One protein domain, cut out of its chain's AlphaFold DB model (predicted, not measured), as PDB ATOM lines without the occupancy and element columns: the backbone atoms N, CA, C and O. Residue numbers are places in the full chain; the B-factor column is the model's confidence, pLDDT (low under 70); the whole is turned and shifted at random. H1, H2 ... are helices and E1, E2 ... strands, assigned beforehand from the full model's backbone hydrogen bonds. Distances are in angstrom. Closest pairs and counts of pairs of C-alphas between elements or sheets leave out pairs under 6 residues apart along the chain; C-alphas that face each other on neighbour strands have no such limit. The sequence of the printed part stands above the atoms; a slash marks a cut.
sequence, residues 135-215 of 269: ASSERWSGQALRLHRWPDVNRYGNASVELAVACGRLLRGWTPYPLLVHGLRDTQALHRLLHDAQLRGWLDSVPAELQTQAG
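Overview. This is residues 135 to 215 of the 269 residues of an uncharacterized protein of Leptothrix cholodnii (strain ATCC 51168 / LMG 8142 / SP-6) (UniProt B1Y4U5). A two-stranded antiparallel ribbon, E1 and E2, stands beside a group of helices: H3 and H4 lie by E1, and H5 reaches the first end of E2 with its later residues. H6 and the turn after H2 lie at the two ends of the long axis, and H1 lies near H4 and H5. The printed part has 81 residues, with six named helices and two named strands in the order H1, E1, H2, H3, H4, H5, E2, H6, and its class is mostly helix. The whole is compact, with a radius of gyration of the C-alphas of 11.8 A, and elongated, with spans of 38 by 22 by 21 A.

Arrangement. E1, residues 143 to 147, and E2, residues 203 to 207, are antiparallel neighbours, with N 144 and O 206 2.8 A apart and N 204 and O 146 2.9 A apart, within hydrogen-bond range. Residues 144 to 145 of E1 also pair antiparallel with residues 175 to 176. The closest C-alphas of E1 and H3, residues 161 to 172, are those of Arg 146 and Leu 170, 4.7 A apart. For E1 and H4, residues 177 to 181, they are those of Ala 144 and Tyr 177, 5.8 A. For E2 and H5, residues 187 to 199, they are those of Ala 197 and Leu 203, 5.3 A. H3 and H5 are close but not clearly touching, at a steep tilt of 38 degrees, the same way; their closest C-alphas, Leu 163 and Leu 190, are 6.8 A apart. H2, residues 153 to 156, touches residues 189 to 193 of H5, closest at the C-alphas of Tyr 156 and Ala 189, 5.3 A. H1, residues 135 to 140, is close to but not clearly touching H5, closest at the C-alphas of Ser 136 and His 191, 7.0 A. H6, residues 208 to 214, and H5 are apart. Every O i to N i+4 pair is within hydrogen-bond range in H3, H4 and H5; H1 has 1 of 2, H6 1 of 3 with 2 of 4 O i to N i+3 pairs, and H2 is too short for such a pair.

Along the chain. H1 begins at C-alpha 135, (40.491, -26.780, -43.642). E1 is 13.0 A long and E2 13.4 A; H3 measures 16.5 A and H5 18.5 A, from C-alpha 187 at (51.573, -26.728, -36.368). H6 ends at C-alpha 214, (49.470, 0.212, -45.310).

Size, cuts and confidence. The C-alphas farthest apart, those of Asn 158 and Gln 213, are 37.8 A apart. The printed part has no cut, and the seven links between its elements are tight. The mean pLDDT of the printed part is 90.0; residues 135, 158 to 159 and 213 to 215 are under 70.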
ATOM      1  N   ALA A 135      41.430 -27.908 -43.643       62.88
ATOM      2  CA  ALA A 135      40.491 -26.780 -43.642       62.88
ATOM      3  C   ALA A 135      40.897 -25.639 -42.683       62.88
ATOM      4  O   ALA A 135      40.631 -24.461 -42.936       62.88
ATOM      5  N   SER A 136      41.557 -25.970 -41.568       70.00
ATOM      6  CA  SER A 136      42.038 -24.959 -40.614       70.00
ATOM      7  C   SER A 136      43.252 -24.206 -41.156       70.00
ATOM      8  O   SER A 136      43.382 -23.007 -40.917       70.00
ATOM      9  N   SER A 137      44.113 -24.888 -41.915       76.44
ATOM     10  CA  SER A 137      45.284 -24.289 -42.558       76.44
ATOM     11  C   SER A 137      44.875 -23.316 -43.662       76.44
ATOM     12  O   SER A 137      45.411 -22.208 -43.734       76.44
ATOM     13  N   GLU A 138      43.882 -23.691 -44.471       85.00
ATOM     14  CA  GLU A 138      43.336 -22.837 -45.529       85.00
ATOM     15  C   GLU A 138      42.726 -21.549 -44.973       85.00
ATOM     16  O   GLU A 138      42.931 -20.475 -45.535       85.00
ATOM     17  N   ARG A 139      42.044 -21.629 -43.824       90.06
ATOM     18  CA  ARG A 139      41.385 -20.474 -43.202       90.06
ATOM     19  C   ARG A 139      42.344 -19.333 -42.862       90.06
ATOM     20  O   ARG A 139      41.969 -18.165 -42.969       90.06
ATOM     21  N   TRP A 140      43.545 -19.669 -42.399       93.62
ATOM     22  CA  TRP A 140      44.551 -18.688 -41.980       93.62
ATOM     23  C   TRP A 140      45.537 -18.341 -43.096       93.62
ATOM     24  O   TRP A 140      46.275 -17.357 -42.987       93.62
ATOM     25  N   SER A 141      45.547 -19.124 -44.175       93.12
ATOM     26  CA  SER A 141      46.369 -18.858 -45.348       93.12
ATOM     27  C   SER A 141      46.020 -17.495 -45.955       93.12
ATOM     28  O   SER A 141      44.858 -17.115 -46.061       93.12
ATOM     29  N   GLY A 142      47.046 -16.716 -46.302       92.88
ATOM     30  CA  GLY A 142      46.875 -15.357 -46.824       92.88
ATOM     31  C   GLY A 142      46.445 -14.308 -45.791       92.88
ATOM     32  O   GLY A 142      46.238 -13.154 -46.164       92.88
ATOM     33  N   GLN A 143      46.336 -14.651 -44.502       95.62
ATOM     34  CA  GLN A 143      46.025 -13.691 -43.439       95.62
ATOM     35  C   GLN A 143      47.280 -13.276 -42.660       95.62
ATOM     36  O   GLN A 143      48.192 -14.068 -42.403       95.62
ATOM     37  N   ALA A 144      47.313 -12.009 -42.259       96.50
ATOM     38  CA  ALA A 144      48.185 -11.503 -41.217       96.50
ATOM     39  C   ALA A 144      47.415 -11.488 -39.896       96.50
ATOM     40  O   ALA A 144      46.282 -11.011 -39.819       96.50
ATOM     41  N   LEU A 145      48.039 -12.038 -38.861       97.50
ATOM     42  CA  LEU A 145      47.412 -12.321 -37.579       97.50
ATOM     43  C   LEU A 145      48.038 -11.457 -36.486       97.50
ATOM     44  O   LEU A 145      49.239 -11.172 -36.530       97.50
ATOM     45  N   ARG A 146      47.242 -11.061 -35.492       97.69
ATOM     46  CA  ARG A 146      47.727 -10.341 -34.309       97.69
ATOM     47  C   ARG A 146      46.981 -10.790 -33.063       97.69
ATOM     48  O   ARG A 146      45.760 -10.913 -33.075       97.69
ATOM     49  N   LEU A 147      47.722 -11.005 -31.979       97.94
ATOM     50  CA  LEU A 147      47.152 -11.283 -30.664       97.94
ATOM     51  C   LEU A 147      47.060  -9.999 -29.835       97.94
ATOM     52  O   LEU A 147      47.970  -9.173 -29.849       97.94
ATOM     53  N   HIS A 148      45.987  -9.875 -29.054       96.75
ATOM     54  CA  HIS A 148      45.800  -8.786 -28.081       96.75
ATOM     55  C   HIS A 148      46.275  -9.135 -26.676       96.75
ATOM     56  O   HIS A 148      46.547  -8.251 -25.865       96.75
ATOM     57  N   ARG A 149      46.304 -10.429 -26.349       94.44
ATOM     58  CA  ARG A 149      46.610 -10.934 -25.006       94.44
ATOM     59  C   ARG A 149      47.492 -12.166 -25.079       94.44
ATOM     60  O   ARG A 149      47.393 -12.946 -26.022       94.44
ATOM     61  N   TRP A 150      48.329 -12.338 -24.057       95.69
ATOM     62  CA  TRP A 150      49.166 -13.523 -23.909       95.69
ATOM     63  C   TRP A 150      48.288 -14.758 -23.626       95.69
ATOM     64  O   TRP A 150      47.593 -14.770 -22.606       95.69
ATOM     65  N   PRO A 151      48.272 -15.776 -24.507       92.81
ATOM     66  CA  PRO A 151      47.522 -17.004 -24.273       92.81
ATOM     67  C   PRO A 151      48.255 -17.910 -23.275       92.81
ATOM     68  O   PRO A 151      49.472 -17.832 -23.115       92.81
ATOM     69  N   ASP A 152      47.529 -18.818 -22.623       90.81
ATOM     70  CA  ASP A 152      48.149 -19.852 -21.790       90.81
ATOM     71  C   ASP A 152      48.783 -20.940 -22.672       90.81
ATOM     72  O   ASP A 152      48.137 -21.909 -23.076       90.81
ATOM     73  N   VAL A 153      50.056 -20.739 -23.016       89.81
ATOM     74  CA  VAL A 153      50.818 -21.598 -23.938       89.81
ATOM     75  C   VAL A 153      50.967 -23.029 -23.396       89.81
ATOM     76  O   VAL A 153      51.015 -23.975 -24.180       89.81
ATOM     77  N   ASN A 154      50.952 -23.215 -22.068       86.12
ATOM     78  CA  ASN A 154      51.087 -24.528 -21.422       86.12
ATOM     79  C   ASN A 154      49.887 -25.455 -21.685       86.12
ATOM     80  O   ASN A 154      49.966 -26.663 -21.447       86.12
ATOM     81  N   ARG A 155      48.765 -24.910 -22.171       85.56
ATOM     82  CA  ARG A 155      47.558 -25.682 -22.490       85.56
ATOM     83  C   ARG A 155      47.679 -26.480 -23.791       85.56
ATOM     84  O   ARG A 155      46.961 -27.462 -23.957       85.56
ATOM     85  N   TYR A 156      48.569 -26.086 -24.702       86.56
ATOM     86  CA  TYR A 156      48.621 -26.624 -26.070       86.56
ATOM     87  C   TYR A 156      49.674 -27.726 -26.277       86.56
ATOM     88  O   TYR A 156      49.939 -28.099 -27.416       86.56
ATOM     89  N   GLY A 157      50.237 -28.280 -25.198       76.31
ATOM     90  CA  GLY A 157      51.207 -29.380 -25.233       76.31
ATOM     91  C   GLY A 157      52.444 -29.087 -24.386       76.31
ATOM     92  O   GLY A 157      52.406 -28.228 -23.505       76.31
ATOM     93  N   ASN A 158      53.549 -29.791 -24.652       68.75
ATOM     94  CA  ASN A 158      54.851 -29.456 -24.071       68.75
ATOM     95  C   ASN A 158      55.183 -28.031 -24.502       68.75
ATOM     96  O   ASN A 158      55.504 -27.849 -25.670       68.75
ATOM     97  N   ALA A 159      55.038 -27.055 -23.598       61.53
ATOM     98  CA  ALA A 159      55.172 -25.624 -23.853       61.53
ATOM     99  C   ALA A 159      56.421 -25.320 -24.684       61.53
ATOM    100  O   ALA A 159      57.524 -25.144 -24.159       61.53
ATOM    101  N   SER A 160      56.256 -25.336 -26.007       78.44
ATOM    102  CA  SER A 160      57.396 -25.295 -26.896       78.44
ATOM    103  C   SER A 160      57.852 -23.851 -26.934       78.44
ATOM    104  O   SER A 160      57.057 -22.920 -27.100       78.44
ATOM    105  N   VAL A 161      59.154 -23.653 -26.748       89.94
ATOM    106  CA  VAL A 161      59.773 -22.329 -26.854       89.94
ATOM    107  C   VAL A 161      59.392 -21.685 -28.195       89.94
ATOM    108  O   VAL A 161      59.125 -20.490 -28.249       89.94
ATOM    109  N   GLU A 162      59.255 -22.490 -29.251       92.38
ATOM    110  CA  GLU A 162      58.782 -22.085 -30.577       92.38
ATOM    111  C   GLU A 162      57.374 -21.460 -30.542       92.38
ATOM    112  O   GLU A 162      57.176 -20.372 -31.089       92.38
ATOM    113  N   LEU A 163      56.404 -22.078 -29.852       94.38
ATOM    114  CA  LEU A 163      55.035 -21.554 -29.737       94.38
ATOM    115  C   LEU A 163      54.989 -20.270 -28.903       94.38
ATOM    116  O   LEU A 163      54.282 -19.325 -29.261       94.38
ATOM    117  N   ALA A 164      55.787 -20.193 -27.835       94.00
ATOM    118  CA  ALA A 164      55.927 -18.971 -27.046       94.00
ATOM    119  C   ALA A 164      56.541 -17.826 -27.874       94.00
ATOM    120  O   ALA A 164      56.061 -16.691 -27.819       94.00
ATOM    121  N   VAL A 165      57.555 -18.118 -28.696       94.88
ATOM    122  CA  VAL A 165      58.159 -17.147 -29.621       94.88
ATOM    123  C   VAL A 165      57.148 -16.694 -30.676       94.88
ATOM    124  O   VAL A 165      57.049 -15.492 -30.938       94.88
ATOM    125  N   ALA A 166      56.359 -17.611 -31.242       95.56
ATOM    126  CA  ALA A 166      55.297 -17.280 -32.191       95.56
ATOM    127  C   ALA A 166      54.239 -16.352 -31.565       95.56
ATOM    128  O   ALA A 166      53.898 -15.325 -32.156       95.56
ATOM    129  N   CYS A 167      53.795 -16.637 -30.335       96.12
ATOM    130  CA  CYS A 167      52.889 -15.759 -29.584       96.12
ATOM    131  C   CYS A 167      53.511 -14.379 -29.329       96.12
ATOM    132  O   CYS A 167      52.847 -13.356 -29.499       96.12
ATOM    133  N   GLY A 168      54.800 -14.332 -28.980       96.25
ATOM    134  CA  GLY A 168      55.533 -13.081 -28.799       96.25
ATOM    135  C   GLY A 168      55.582 -12.225 -30.068       96.25
ATOM    136  O   GLY A 168      55.422 -11.007 -29.987       96.25
ATOM    137  N   ARG A 169      55.747 -12.841 -31.247       96.25
ATOM    138  CA  ARG A 169      55.686 -12.135 -32.541       96.25
ATOM    139  C   ARG A 169      54.290 -11.573 -32.806       96.25
ATOM    140  O   ARG A 169      54.165 -10.381 -33.072       96.25
ATOM    141  N   LEU A 170      53.260 -12.401 -32.620       97.12
ATOM    142  CA  LEU A 170      51.854 -12.022 -32.789       97.12
ATOM    143  C   LEU A 170      51.406 -10.880 -31.866       97.12
ATOM    144  O   LEU A 170      50.510 -10.124 -32.229       97.12
ATOM    145  N   LEU A 171      51.992 -10.758 -30.673       96.62
ATOM    146  CA  LEU A 171      51.685  -9.670 -29.738       96.62
ATOM    147  C   LEU A 171      52.398  -8.363 -30.088       96.62
ATOM    148  O   LEU A 171      51.852  -7.283 -29.862       96.62
ATOM    149  N   ARG A 172      53.619  -8.449 -30.631       96.38
ATOM    150  CA  ARG A 172      54.403  -7.270 -31.030       96.38
ATOM    151  C   ARG A 172      53.807  -6.569 -32.240       96.38
ATOM    152  O   ARG A 172      53.897  -5.349 -32.338       96.38
ATOM    153  N   GLY A 173      53.202  -7.323 -33.146       95.31
ATOM    154  CA  GLY A 173      52.591  -6.754 -34.329       95.31
ATOM    155  C   GLY A 173      51.926  -7.800 -35.197       95.31
ATOM    156  O   GLY A 173      51.858  -8.986 -34.872       95.31
ATOM    157  N   TRP A 174      51.432  -7.327 -36.328       96.06
ATOM    158  CA  TRP A 174      50.849  -8.194 -37.322       96.06
ATOM    159  C   TRP A 174      51.903  -9.104 -37.943       96.06
ATOM    160  O   TRP A 174      52.949  -8.639 -38.393       96.06
ATOM    161  N   THR A 175      51.627 -10.405 -37.954       96.56
ATOM    162  CA  THR A 175      52.539 -11.410 -38.501       96.56
ATOM    163  C   THR A 175      51.811 -12.260 -39.544       96.56
ATOM    164  O   THR A 175      50.785 -12.863 -39.216       96.56
ATOM    165  N   PRO A 176      52.319 -12.345 -40.787       96.62
ATOM    166  CA  PRO A 176      51.805 -13.261 -41.799       96.62
ATOM    167  C   PRO A 176      51.813 -14.708 -41.310       96.62
ATOM    168  O   PRO A 176      52.832 -15.199 -40.816       96.62
ATOM    169  N   TYR A 177      50.697 -15.408 -41.501       96.00
ATOM    170  CA  TYR A 177      50.551 -16.800 -41.083       96.00
ATOM    171  C   TYR A 177      51.661 -17.745 -41.609       96.00
ATOM    172  O   TYR A 177      52.201 -18.506 -40.799       96.00
ATOM    173  N   PRO A 178      52.124 -17.659 -42.878       94.75
ATOM    174  CA  PRO A 178      53.213 -18.512 -43.372       94.75
ATOM    175  C   PRO A 178      54.529 -18.383 -42.585       94.75
ATOM    176  O   PRO A 178      55.255 -19.364 -42.431       94.75
ATOM    177  N   LEU A 179      54.827 -17.197 -42.033       94.38
ATOM    178  CA  LEU A 179      56.036 -16.971 -41.228       94.38
ATOM    179  C   LEU A 179      55.960 -17.617 -39.842       94.38
ATOM    180  O   LEU A 179      56.997 -17.888 -39.234       94.38
ATOM    181  N   LEU A 180      54.750 -17.841 -39.328       94.50
ATOM    182  CA  LEU A 180      54.547 -18.560 -38.075       94.50
ATOM    183  C   LEU A 180      54.807 -20.048 -38.307       94.50
ATOM    184  O   LEU A 180      55.631 -20.638 -37.614       94.50
ATOM    185  N   VAL A 181      54.169 -20.617 -39.332       94.56
ATOM    186  CA  VAL A 181      54.242 -22.049 -39.656       94.56
ATOM    187  C   VAL A 181      55.674 -22.499 -39.949       94.56
ATOM    188  O   VAL A 181      56.081 -23.554 -39.476       94.56
ATOM    189  N   HIS A 182      56.472 -21.691 -40.655       91.75
ATOM    190  CA  HIS A 182      57.840 -22.071 -41.031       91.75
ATOM    191  C   HIS A 182      58.784 -22.305 -39.832       91.75
ATOM    192  O   HIS A 182      59.786 -23.003 -39.963       91.75
ATOM    193  N   GLY A 183      58.488 -21.720 -38.666       85.56
ATOM    194  CA  GLY A 183      59.330 -21.814 -37.468       85.56
ATOM    195  C   GLY A 183      58.838 -22.794 -36.402       85.56
ATOM    196  O   GLY A 183      59.423 -22.821 -35.322       85.56
ATOM    197  N   LEU A 184      57.758 -23.535 -36.663       91.94
ATOM    198  CA  LEU A 184      57.075 -24.368 -35.673       91.94
ATOM    199  C   LEU A 184      57.108 -25.841 -36.076       91.94
ATOM    200  O   LEU A 184      56.652 -26.204 -37.158       91.94
ATOM    201  N   ARG A 185      57.588 -26.701 -35.171       89.00
ATOM    202  CA  ARG A 185      57.528 -28.164 -35.345       89.00
ATOM    203  C   ARG A 185      56.117 -28.720 -35.177       89.00
ATOM    204  O   ARG A 185      55.761 -29.685 -35.839       89.00
ATOM    205  N   ASP A 186      55.338 -28.124 -34.276       89.69
ATOM    206  CA  ASP A 186      53.961 -28.527 -33.979       89.69
ATOM    207  C   ASP A 186      52.983 -27.455 -34.473       89.69
ATOM    208  O   ASP A 186      52.642 -26.494 -33.773       89.69
ATOM    209  N   THR A 187      52.552 -27.611 -35.722       92.50
ATOM    210  CA  THR A 187      51.573 -26.728 -36.368       92.50
ATOM    211  C   THR A 187      50.167 -26.908 -35.796       92.50
ATOM    212  O   THR A 187      49.414 -25.937 -35.713       92.50
ATOM    213  N   GLN A 188      49.827 -28.102 -35.304       91.12
ATOM    214  CA  GLN A 188      48.526 -28.379 -34.694       91.12
ATOM    215  C   GLN A 188      48.345 -27.635 -33.367       91.12
ATOM    216  O   GLN A 188      47.251 -27.150 -33.059       91.12
ATOM    217  N   ALA A 189      49.400 -27.517 -32.555       91.81
ATOM    218  CA  ALA A 189      49.370 -26.690 -31.349       91.81
ATOM    219  C   ALA A 189      49.098 -25.212 -31.682       91.81
ATOM    220  O   ALA A 189      48.278 -24.578 -31.014       91.81
ATOM    221  N   LEU A 190      49.709 -24.687 -32.754       94.38
ATOM    222  CA  LEU A 190      49.430 -23.333 -33.236       94.38
ATOM    223  C   LEU A 190      47.971 -23.179 -33.680       94.38
ATOM    224  O   LEU A 190      47.322 -22.217 -33.277       94.38
ATOM    225  N   HIS A 191      47.429 -24.103 -34.477       94.38
ATOM    226  CA  HIS A 191      46.044 -24.002 -34.961       94.38
ATOM    227  C   HIS A 191      45.029 -24.015 -33.830       94.38
ATOM    228  O   HIS A 191      44.116 -23.189 -33.822       94.38
ATOM    229  N   ARG A 192      45.216 -24.904 -32.846       92.88
ATOM    230  CA  ARG A 192      44.372 -24.949 -31.645       92.88
ATOM    231  C   ARG A 192      44.441 -23.637 -30.871       92.88
ATOM    232  O   ARG A 192      43.403 -23.124 -30.462       92.88
ATOM    233  N   LEU A 193      45.636 -23.061 -30.730       95.25
ATOM    234  CA  LEU A 193      45.827 -21.770 -30.073       95.25
ATOM    235  C   LEU A 193      45.135 -20.630 -30.821       95.25
ATOM    236  O   LEU A 193      44.437 -19.836 -30.190       95.25
ATOM    237  N   LEU A 194      45.298 -20.543 -32.143       95.88
ATOM    238  CA  LEU A 194      44.664 -19.507 -32.963       95.88
ATOM    239  C   LEU A 194      43.136 -19.627 -32.934       95.88
ATOM    240  O   LEU A 194      42.440 -18.624 -32.791       95.88
ATOM    241  N   HIS A 195      42.616 -20.852 -32.998       94.94
ATOM    242  CA  HIS A 195      41.188 -21.122 -32.882       94.94
ATOM    243  C   HIS A 195      40.632 -20.695 -31.513       94.94
ATOM    244  O   HIS A 195      39.652 -19.950 -31.446       94.94
ATOM    245  N   ASP A 196      41.284 -21.088 -30.416       94.25
ATOM    246  CA  ASP A 196      40.886 -20.692 -29.060       94.25
ATOM    247  C   ASP A 196      40.989 -19.173 -28.851       94.25
ATOM    248  O   ASP A 196      40.115 -18.569 -28.224       94.25
ATOM    249  N   ALA A 197      42.031 -18.539 -29.393       95.81
ATOM    250  CA  ALA A 197      42.197 -17.092 -29.341       95.81
ATOM    251  C   ALA A 197      41.089 -16.369 -30.122       95.81
ATOM    252  O   ALA A 197      40.548 -15.381 -29.626       95.81
ATOM    253  N   GLN A 198      40.689 -16.881 -31.289       95.38
ATOM    254  CA  GLN A 198      39.572 -16.333 -32.055       95.38
ATOM    255  C   GLN A 198      38.247 -16.449 -31.294       95.38
ATOM    256  O   GLN A 198      37.522 -15.462 -31.182       95.38
ATOM    257  N   LEU A 199      37.945 -17.619 -30.721       92.19
ATOM    258  CA  LEU A 199      36.725 -17.824 -29.930       92.19
ATOM    259  C   LEU A 199      36.635 -16.883 -28.721       92.19
ATOM    260  O   LEU A 199      35.541 -16.537 -28.280       92.19
ATOM    261  N   ARG A 200      37.784 -16.467 -28.181       93.12
ATOM    262  CA  ARG A 200      37.879 -15.536 -27.048       93.12
ATOM    263  C   ARG A 200      37.951 -14.063 -27.463       93.12
ATOM    264  O   ARG A 200      38.035 -13.208 -26.585       93.12
ATOM    265  N   GLY A 201      37.945 -13.760 -28.764       94.38
ATOM    266  CA  GLY A 201      38.113 -12.397 -29.275       94.38
ATOM    267  C   GLY A 201      39.502 -11.812 -28.995       94.38
ATOM    268  O   GLY A 201      39.641 -10.613 -28.779       94.38
ATOM    269  N   TRP A 202      40.529 -12.659 -28.909       97.19
ATOM    270  CA  TRP A 202      41.919 -12.254 -28.660       97.19
ATOM    271  C   TRP A 202      42.764 -12.185 -29.927       97.19
ATOM    272  O   TRP A 202      43.893 -11.700 -29.859       97.19
ATOM    273  N   LEU A 203      42.246 -12.703 -31.037       97.56
ATOM    274  CA  LEU A 203      42.921 -12.765 -32.322       97.56
ATOM    275  C   LEU A 203      42.210 -11.848 -33.311       97.56
ATOM    276  O   LEU A 203      41.033 -12.064 -33.598       97.56
ATOM    277  N   ASP A 204      42.954 -10.906 -33.878       97.31
ATOM    278  CA  ASP A 204      42.533 -10.213 -35.087       97.31
ATOM    279  C   ASP A 204      43.190 -10.856 -36.306       97.31
ATOM    280  O   ASP A 204      44.347 -11.298 -36.259       97.31
ATOM    281  N   SER A 205      42.468 -10.853 -37.423       96.38
ATOM    282  CA  SER A 205      43.006 -11.239 -38.717       96.38
ATOM    283  C   SER A 205      42.648 -10.220 -39.794       96.38
ATOM    284  O   SER A 205      41.539  -9.688 -39.838       96.38
ATOM    285  N   VAL A 206      43.622  -9.920 -40.652       96.12
ATOM    286  CA  VAL A 206      43.481  -9.021 -41.805       96.12
ATOM    287  C   VAL A 206      44.120  -9.712 -43.010       96.12
ATOM    288  O   VAL A 206      45.155 -10.359 -42.841       96.12
ATOM    289  N   PRO A 207      43.555  -9.606 -44.225       94.94
ATOM    290  CA  PRO A 207      44.218 -10.081 -45.437       94.94
ATOM    291  C   PRO A 207      45.644  -9.522 -45.545       94.94
ATOM    292  O   PRO A 207      45.846  -8.310 -45.449       94.94
ATOM    293  N   ALA A 208      46.638 -10.393 -45.735       88.88
ATOM    294  CA  ALA A 208      48.051 -10.006 -45.733       88.88
ATOM    295  C   ALA A 208      48.370  -8.958 -46.817       88.88
ATOM    296  O   ALA A 208      49.202  -8.079 -46.604       88.88
ATOM    297  N   GLU A 209      47.648  -8.993 -47.941       88.94
ATOM    298  CA  GLU A 209      47.775  -8.046 -49.056       88.94
ATOM    299  C   GLU A 209      47.488  -6.590 -48.654       88.94
ATOM    300  O   GLU A 209      48.169  -5.670 -49.110       88.94
ATOM    301  N   LEU A 210      46.528  -6.371 -47.747       86.25
ATOM    302  CA  LEU A 210      46.158  -5.029 -47.279       86.25
ATOM    303  C   LEU A 210      47.223  -4.427 -46.356       86.25
ATOM    304  O   LEU A 210      47.348  -3.208 -46.244       86.25
ATOM    305  N   GLN A 211      48.021  -5.273 -45.708       80.94
ATOM    306  CA  GLN A 211      49.070  -4.824 -44.800       80.94
ATOM    307  C   GLN A 211      50.285  -4.273 -45.546       80.94
ATOM    308  O   GLN A 211      50.861  -3.268 -45.129       80.94
ATOM    309  N   THR A 212      50.627  -4.879 -46.685       70.12
ATOM    310  CA  THR A 212      51.709  -4.410 -47.561       70.12
ATOM    311  C   THR A 212      51.408  -3.022 -48.132       70.12
ATOM    312  O   THR A 212      52.320  -2.219 -48.311       70.12
ATOM    313  N   GLN A 213      50.130  -2.699 -48.354       67.94
ATOM    314  CA  GLN A 213      49.715  -1.371 -48.818       67.94
ATOM    315  C   GLN A 213      49.753  -0.320 -47.698       67.94
ATOM    316  O   GLN A 213      50.122   0.826 -47.949       67.94
ATOM    317  N   ALA A 214      49.436  -0.700 -46.456       61.72
ATOM    318  CA  ALA A 214      49.470   0.212 -45.310       61.72
ATOM    319  C   ALA A 214      50.897   0.500 -44.794       61.72
ATOM    320  O   ALA A 214      51.146   1.566 -44.237       61.72
ATOM    321  N   GLY A 215      51.841  -0.428 -44.993       55.34
ATOM    322  CA  GLY A 215      53.243  -0.296 -44.573       55.34
ATOM    323  C   GLY A 215      54.155   0.465 -45.543       55.34
ATOM    324  O   GLY A 215      55.315   0.700 -45.215       55.34
TER     325      GLY A 215